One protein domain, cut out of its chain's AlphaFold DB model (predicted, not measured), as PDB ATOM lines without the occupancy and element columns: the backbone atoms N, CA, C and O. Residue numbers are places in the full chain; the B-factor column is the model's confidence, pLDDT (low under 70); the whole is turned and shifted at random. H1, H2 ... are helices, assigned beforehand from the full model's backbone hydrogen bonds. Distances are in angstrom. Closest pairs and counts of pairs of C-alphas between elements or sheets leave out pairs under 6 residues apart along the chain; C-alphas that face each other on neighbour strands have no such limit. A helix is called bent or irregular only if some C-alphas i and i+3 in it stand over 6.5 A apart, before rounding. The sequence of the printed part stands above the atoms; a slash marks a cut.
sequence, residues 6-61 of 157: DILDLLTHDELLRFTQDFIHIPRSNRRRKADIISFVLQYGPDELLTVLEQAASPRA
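AT A GLANCE: This is residues 6 to 61 of the 157 residues of an uncharacterized protein of Dendrothele bispora (strain CBS 962.96) (UniProt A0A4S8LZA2). Three helices form a small cluster whose centres make a triangle: H1 and H2 are side by side and run the same way, and H3 folds back from the end of H2, opening from it as a V, with H1 along one side of the V. A long link, residues 21 to 33, swings round from the end of H1 to the start of H2 on the side away from H3, and residues 6 to 12 lie at the open end of the V. The printed part has 56 residues with three named helices, in the order H1, H2, H3, and no named strand; the class is all helix. The whole is compact, with a radius of gyration of the C-alphas of 10.2 A, and its C-alphas span 30 by 20 by 17 A along the three main axes, the long link lying towards one end of the longest axis and the end of H3 towards the other.

IN THESE COORDINATES: The printed part begins at Asp 6, and residues 6 to 12 come before the first named helix. H1 is residues 13 to 20, from His 13 to Thr 20, and its C-alphas run 10.8 A from the first, at (224.257, 240.353, 200.675), to the last. Residues 21 to 33 follow with no named element. H2 is residues 34 to 44, from Lys 34 to Tyr 44, 11 residues and 15.4 A from first to last C-alpha; C-alpha 34 is at (219.076, 242.116, 200.002). After Gly 45 and Pro 46 comes H3, residues 47 to 60, from Asp 47 to Arg 60. It is the longest helix, with 14 residues and 20.3 A from first to last C-alpha, and C-alpha 60 is at (228.255, 234.927, 187.300). H3 is irregular, but only just: C-alphas 56 and 59 are 6.8 A apart, and its line is a rough one. Ala 61 is the last printed residue.

HOW THE PARTS SIT: H1 touches both other helices. H1 and H2 touch with 4 pairs of C-alphas within 8 A, and the closest are those of His 13 and Lys 34, the first residues of the two helices, 5.5 A apart. Their lines stand at a shallow tilt of 18 degrees, they run the same way, and their centres are 11.2 A apart. The link between them, 13 residues, is a long one. H3 touches H1 with residues 49 to 53 alone; the closest C-alphas are those of Thr 20 and Leu 49, 7.1 A apart. H1 and H3 run opposite ways at a steep tilt of 37 degrees, only just steep, and their centres are 11.6 A apart. H2 and H3 are joined by a tight link of 2 residues. They are close but not clearly touching, with 2 pairs of C-alphas within 8 A; the closest are those of Leu 42 and Leu 50, 7.7 A apart. They run opposite ways at a steep tilt of 38 degrees, with their centres 14.0 A apart. In H1 and H2 every pair of O i and N i+4 is within hydrogen-bond range, and in H3 8 of 10 such pairs are.

THE WHOLE: The two C-alphas farthest apart are those of Ser 29, in the long link, and Pro 59, in H3, at 30.0 A. The first and last printed C-alphas, those of Asp 6 and Ala 61, are 9.7 A apart. The C-alphas of residues 21 to 33 lie 10 to 15 A from the mean of all C-alphas. The printed part has no cut; it runs from residue 6 to residue 61 of a full chain of 157 residues. The mean pLDDT of the printed part is 82.9, and residues 59 to 61 are under 70, which is low confidence.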
ATOM      1  N   ASP A   6     217.984 241.828 188.033       71.94
ATOM      2  CA  ASP A   6     218.354 240.422 187.840       71.94
ATOM      3  C   ASP A   6     219.869 240.155 187.906       71.94
ATOM      4  O   ASP A   6     220.298 239.082 188.332       71.94
ATOM      5  N   ILE A   7     220.701 241.118 187.490       76.25
ATOM      6  CA  ILE A   7     222.167 240.984 187.497       76.25
ATOM      7  C   ILE A   7     222.705 241.190 188.915       76.25
ATOM      8  O   ILE A   7     223.563 240.437 189.379       76.25
ATOM      9  N   LEU A   8     222.167 242.178 189.634       77.69
ATOM     10  CA  LEU A   8     222.554 242.476 191.016       77.69
ATOM     11  C   LEU A   8     222.111 241.375 191.984       77.69
ATOM     12  O   LEU A   8     222.747 241.154 193.019       77.69
ATOM     13  N   ASP A   9     221.079 240.615 191.619       82.81
ATOM     14  CA  ASP A   9     220.637 239.459 192.384       82.81
ATOM     15  C   ASP A   9     221.606 238.262 192.338       82.81
ATOM     16  O   ASP A   9     221.521 237.359 193.174       82.81
ATOM     17  N   LEU A  10     222.613 238.273 191.462       82.31
ATOM     18  CA  LEU A  10     223.688 237.271 191.453       82.31
ATOM     19  C   LEU A  10     224.753 237.512 192.539       82.31
ATOM     20  O   LEU A  10     225.569 236.629 192.837       82.31
ATOM     21  N   LEU A  11     224.763 238.705 193.137       81.88
ATOM     22  CA  LEU A  11     225.679 239.071 194.213       81.88
ATOM     23  C   LEU A  11     225.106 238.671 195.575       81.88
ATOM     24  O   LEU A  11     223.894 238.618 195.786       81.88
ATOM     25  N   THR A  12     225.982 238.347 196.521       86.94
ATOM     26  CA  THR A  12     225.569 238.048 197.897       86.94
ATOM     27  C   THR A  12     225.304 239.334 198.686       86.94
ATOM     28  O   THR A  12     225.727 240.422 198.302       86.94
ATOM     29  N   HIS A  13     224.580 239.215 199.803       86.62
ATOM     30  CA  HIS A  13     224.257 240.353 200.675       86.62
ATOM     31  C   HIS A  13     225.518 241.057 201.206       86.62
ATOM     32  O   HIS A  13     225.607 242.281 201.130       86.62
ATOM     33  N   ASP A  14     226.521 240.287 201.634       84.25
ATOM     34  CA  ASP A  14     227.792 240.824 202.132       84.25
ATOM     35  C   ASP A  14     228.613 241.504 201.029       84.25
ATOM     36  O   ASP A  14     229.232 242.542 201.262       84.25
ATOM     37  N   GLU A  15     228.605 240.952 199.812       84.94
ATOM     38  CA  GLU A  15     229.278 241.561 198.659       84.94
ATOM     39  C   GLU A  15     228.658 242.916 198.312       84.94
ATOM     40  O   GLU A  15     229.388 243.890 198.151       84.94
ATOM     41  N   LEU A  16     227.324 243.010 198.273       86.19
ATOM     42  CA  LEU A  16     226.626 244.275 198.033       86.19
ATOM     43  C   LEU A  16     226.981 245.323 199.094       86.19
ATOM     44  O   LEU A  16     227.267 246.469 198.758       86.19
ATOM     45  N   LEU A  17     227.019 244.947 200.375       87.31
ATOM     46  CA  LEU A  17     227.427 245.868 201.440       87.31
ATOM     47  C   LEU A  17     228.889 246.301 201.310       87.31
ATOM     48  O   LEU A  17     229.194 247.477 201.497       87.31
ATOM     49  N   ARG A  18     229.783 245.379 200.952       87.12
ATOM     50  CA  ARG A  18     231.203 245.680 200.764       87.12
ATOM     51  C   ARG A  18     231.434 246.655 199.611       87.12
ATOM     52  O   ARG A  18     232.189 247.601 199.777       87.12
ATOM     53  N   PHE A  19     230.785 246.445 198.466       84.19
ATOM     54  CA  PHE A  19     230.933 247.330 197.308       84.19
ATOM     55  C   PHE A  19     230.261 248.690 197.511       84.19
ATOM     56  O   PHE A  19     230.716 249.680 196.955       84.19
ATOM     57  N   THR A  20     229.200 248.766 198.316       86.31
ATOM     58  CA  THR A  20     228.475 250.026 198.564       86.31
ATOM     59  C   THR A  20     229.114 250.904 199.635       86.31
ATOM     60  O   THR A  20     228.855 252.106 199.648       86.31
ATOM     61  N   GLN A  21     229.961 250.339 200.502       84.44
ATOM     62  CA  GLN A  21     230.536 251.023 201.661       84.44
ATOM     63  C   GLN A  21     231.309 252.301 201.306       84.44
ATOM     64  O   GLN A  21     231.212 253.281 202.044       84.44
ATOM     65  N   ASP A  22     232.021 252.296 200.180       83.62
ATOM     66  CA  ASP A  22     232.886 253.409 199.767       83.62
ATOM     67  C   ASP A  22     232.154 254.464 198.919       83.62
ATOM     68  O   ASP A  22     232.677 255.555 198.703       83.62
ATOM     69  N   PHE A  23     230.931 254.167 198.466       82.62
ATOM     70  CA  PHE A  23     230.200 255.005 197.508       82.62
ATOM     71  C   PHE A  23     228.939 255.634 198.098       82.62
ATOM     72  O   PHE A  23     228.655 256.800 197.830       82.62
ATOM     73  N   ILE A  24     228.162 254.884 198.887       86.50
ATOM     74  CA  ILE A  24     226.879 255.357 199.417       86.50
ATOM     75  C   ILE A  24     226.647 254.910 200.859       86.50
ATOM     76  O   ILE A  24     226.813 253.750 201.237       86.50
ATOM     77  N   HIS A  25     226.160 255.831 201.688       87.00
ATOM     78  CA  HIS A  25     225.731 255.483 203.034       87.00
ATOM     79  C   HIS A  25     224.301 254.923 203.018       87.00
ATOM     80  O   HIS A  25     223.321 255.667 202.986       87.00
ATOM     81  N   ILE A  26     224.172 253.599 203.119       86.12
ATOM     82  CA  ILE A  26     222.864 252.934 203.194       86.12
ATOM     83  C   ILE A  26     222.303 253.031 204.626       86.12
ATOM     84  O   ILE A  26     222.983 252.599 205.563       86.12
ATOM     85  N   PRO A  27     221.078 253.536 204.856       86.25
ATOM     86  CA  PRO A  27     220.444 253.532 206.176       86.25
ATOM     87  C   PRO A  27     220.237 252.118 206.738       86.25
ATOM     88  O   PRO A  27     219.978 251.165 206.005       86.25
ATOM     89  N   ARG A  28     220.293 251.966 208.068       82.94
ATOM     90  CA  ARG A  28     220.151 250.656 208.744       82.94
ATOM     91  C   ARG A  28     218.831 249.934 208.441       82.94
ATOM     92  O   ARG A  28     218.805 248.708 208.492       82.94
ATOM     93  N   SER A  29     217.760 250.668 208.139       83.31
ATOM     94  CA  SER A  29     216.462 250.117 207.720       83.31
ATOM     95  C   SER A  29     216.585 249.277 206.450       83.31
ATOM     96  O   SER A  29     216.046 248.176 206.397       83.31
ATOM     97  N   ASN A  30     217.365 249.757 205.483       83.44
ATOM     98  CA  ASN A  30     217.495 249.171 204.153       83.44
ATOM     99  C   ASN A  30     218.597 248.107 204.086       83.44
ATOM    100  O   ASN A  30     218.623 247.314 203.161       83.44
ATOM    101  N   ARG A  31     219.484 248.020 205.091       84.50
ATOM    102  CA  ARG A  31     220.543 246.990 205.149       84.50
ATOM    103  C   ARG A  31     220.041 245.593 205.527       84.50
ATOM    104  O   ARG A  31     220.805 244.633 205.453       84.50
ATOM    105  N   ARG A  32     218.790 245.460 205.981       84.06
ATOM    106  CA  ARG A  32     218.264 244.197 206.532       84.06
ATOM    107  C   ARG A  32     217.972 243.147 205.471       84.06
ATOM    108  O   ARG A  32     218.160 241.964 205.737       84.06
ATOM    109  N   ARG A  33     217.479 243.557 204.303       85.88
ATOM    110  CA  ARG A  33     217.121 242.643 203.218       85.88
ATOM    111  C   ARG A  33     217.916 242.996 201.979       85.88
ATOM    112  O   ARG A  33     218.113 244.161 201.669       85.88
ATOM    113  N   LYS A  34     218.331 241.967 201.251       84.12
ATOM    114  CA  LYS A  34     219.076 242.116 200.002       84.12
ATOM    115  C   LYS A  34     218.307 242.942 198.959       84.12
ATOM    116  O   LYS A  34     218.886 243.842 198.368       84.12
ATOM    117  N   ALA A  35     217.006 242.698 198.807       85.06
ATOM    118  CA  ALA A  35     216.147 243.458 197.895       85.06
ATOM    119  C   ALA A  35     216.078 244.959 198.254       85.06
ATOM    120  O   ALA A  35     216.113 245.814 197.371       85.06
ATOM    121  N   ASP A  36     216.060 245.285 199.550       86.06
ATOM    122  CA  ASP A  36     216.021 246.674 200.031       86.06
ATOM    123  C   ASP A  36     217.355 247.401 199.769       86.06
ATOM    124  O   ASP A  36     217.377 248.615 199.573       86.06
ATOM    125  N   ILE A  37     218.471 246.662 199.744       86.25
ATOM    126  CA  ILE A  37     219.785 247.176 199.335       86.25
ATOM    127  C   ILE A  37     219.815 247.407 197.824       86.25
ATOM    128  O   ILE A  37     220.229 248.476 197.397       86.25
ATOM    129  N   ILE A  38     219.365 246.438 197.021       87.06
ATOM    130  CA  ILE A  38     219.382 246.528 195.550       87.06
ATOM    131  C   ILE A  38     218.536 247.710 195.071       87.06
ATOM    132  O   ILE A  38     219.032 248.554 194.331       87.06
ATOM    133  N   SER A  39     217.301 247.822 195.559       87.00
ATOM    134  CA  SER A  39     216.419 248.959 195.258       87.00
ATOM    135  C   SER A  39     217.038 250.302 195.661       87.00
ATOM    136  O   SER A  39     216.992 251.258 194.892       87.00
ATOM    137  N   PHE A  40     217.685 250.375 196.828       86.62
ATOM    138  CA  PHE A  40     218.362 251.593 197.278       86.62
ATOM    139  C   PHE A  40     219.574 251.951 196.403       86.62
ATOM    140  O   PHE A  40     219.787 253.121 196.091       86.62
ATOM    141  N   VAL A  41     220.353 250.952 195.984       86.62
ATOM    142  CA  VAL A  41     221.516 251.120 195.100       86.62
ATOM    143  C   VAL A  41     221.089 251.558 193.701       86.62
ATOM    144  O   VAL A  41     221.723 252.433 193.132       86.62
ATOM    145  N   LEU A  42     220.002 251.012 193.159       85.94
ATOM    146  CA  LEU A  42     219.481 251.432 191.856       85.94
ATOM    147  C   LEU A  42     218.873 252.837 191.892       85.94
ATOM    148  O   LEU A  42     218.919 253.552 190.897       85.94
ATOM    149  N   GLN A  43     218.315 253.239 193.036       87.06
ATOM    150  CA  GLN A  43     217.678 254.545 193.187       87.06
ATOM    151  C   GLN A  43     218.674 255.682 193.472       87.06
ATOM    152  O   GLN A  43     218.452 256.803 193.020       87.06
ATOM    153  N   TYR A  44     219.741 255.418 194.236       85.75
ATOM    154  CA  TYR A  44     220.662 256.453 194.738       85.75
ATOM    155  C   TYR A  44     222.144 256.174 194.459       85.75
ATOM    156  O   TYR A  44     223.002 256.952 194.875       85.75
ATOM    157  N   GLY A  45     222.472 255.054 193.815       83.56
ATOM    158  CA  GLY A  45     223.850 254.676 193.521       83.56
ATOM    159  C   GLY A  45     224.449 255.518 192.390       83.56
ATOM    160  O   GLY A  45     223.770 255.750 191.390       83.56
ATOM    161  N   PRO A  46     225.712 255.964 192.511       85.88
ATOM    162  CA  PRO A  46     226.419 256.604 191.406       85.88
ATOM    163  C   PRO A  46     226.713 255.596 190.284       85.88
ATOM    164  O   PRO A  46     226.930 254.411 190.546       85.88
ATOM    165  N   ASP A  47     226.801 256.070 189.041       82.00
ATOM    166  CA  ASP A  47     227.049 255.220 187.862       82.00
ATOM    167  C   ASP A  47     228.350 254.399 187.972       82.00
ATOM    168  O   ASP A  47     228.438 253.273 187.479       82.00
ATOM    169  N   GLU A  48     229.353 254.924 188.680       83.75
ATOM    170  CA  GLU A  48     230.611 254.225 188.971       83.75
ATOM    171  C   GLU A  48     230.389 252.965 189.822       83.75
ATOM    172  O   GLU A  48     230.917 251.898 189.507       83.75
ATOM    173  N   LEU A  49     229.549 253.059 190.859       85.75
ATOM    174  CA  LEU A  49     229.184 251.929 191.716       85.75
ATOM    175  C   LEU A  49     228.418 250.871 190.921       85.75
ATOM    176  O   LEU A  49     228.690 249.678 191.053       85.75
ATOM    177  N   LEU A  50     227.477 251.305 190.084       84.38
ATOM    178  CA  LEU A  50     226.695 250.413 189.228       84.38
ATOM    179  C   LEU A  50     227.604 249.649 188.258       84.38
ATOM    180  O   LEU A  50     227.479 248.434 188.138       84.38
ATOM    181  N   THR A  51     228.596 250.326 187.675       83.62
ATOM    182  CA  THR A  51     229.592 249.709 186.788       83.62
ATOM    183  C   THR A  51     230.453 248.672 187.522       83.62
ATOM    184  O   THR A  51     230.694 247.581 187.004       83.62
ATOM    185  N   VAL A  52     230.897 248.968 188.749       85.38
ATOM    186  CA  VAL A  52     231.671 248.023 189.579       85.38
ATOM    187  C   VAL A  52     230.836 246.794 189.943       85.38
ATOM    188  O   VAL A  52     231.325 245.664 189.868       85.38
ATOM    189  N   LEU A  53     229.567 246.992 190.304       84.25
ATOM    190  CA  LEU A  53     228.646 245.905 190.635       84.25
ATOM    191  C   LEU A  53     228.319 245.035 189.416       84.25
ATOM    192  O   LEU A  53     228.301 243.810 189.528       84.25
ATOM    193  N   GLU A  54     228.125 245.642 188.244       83.19
ATOM    194  CA  GLU A  54     227.950 244.924 186.979       83.19
ATOM    195  C   GLU A  54     229.176 244.082 186.631       83.19
ATOM    196  O   GLU A  54     229.038 242.907 186.292       83.19
ATOM    197  N   GLN A  55     230.384 244.635 186.760       82.06
ATOM    198  CA  GLN A  55     231.626 243.894 186.523       82.06
ATOM    199  C   GLN A  55     231.798 242.731 187.505       82.06
ATOM    200  O   GLN A  55     232.240 241.651 187.111       82.06
ATOM    201  N   ALA A  56     231.404 242.915 188.767       81.31
ATOM    202  CA  ALA A  56     231.428 241.857 189.774       81.31
ATOM    203  C   ALA A  56     230.388 240.752 189.502       81.31
ATOM    204  O   ALA A  56     230.630 239.581 189.815       81.31
ATOM    205  N   ALA A  57     229.244 241.100 188.908       80.12
ATOM    206  CA  ALA A  57     228.164 240.171 188.573       80.12
ATOM    207  C   ALA A  57     228.342 239.483 187.204       80.12
ATOM    208  O   ALA A  57     227.906 238.345 187.026       80.12
ATOM    209  N   SER A  58     229.031 240.124 186.256       72.69
ATOM    210  CA  SER A  58     229.309 239.630 184.899       72.69
ATOM    211  C   SER A  58     229.889 238.203 184.829       72.69
ATOM    212  O   SER A  58     229.344 237.393 184.076       72.69
ATOM    213  N   PRO A  59     230.896 237.796 185.636       67.19
ATOM    214  CA  PRO A  59     231.417 236.423 185.605       67.19
ATOM    215  C   PRO A  59     230.442 235.372 186.166       67.19
ATOM    216  O   PRO A  59     230.726 234.176 186.094       67.19
ATOM    217  N   ARG A  60     229.315 235.794 186.756       65.44
ATOM    218  CA  ARG A  60     228.255 234.927 187.300       65.44
ATOM    219  C   ARG A  60     227.013 234.888 186.417       65.44
ATOM    220  O   ARG A  60     226.096 234.120 186.717       65.44
ATOM    221  N   ALA A  61     226.974 235.690 185.350       59.62
ATOM    222  CA  ALA A  61     225.948 235.572 184.328       59.62
ATOM    223  C   ALA A  61     225.957 234.128 183.795       59.62
ATOM    224  O   ALA A  61     227.034 233.540 183.655       59.62
TER     225      ALA A  61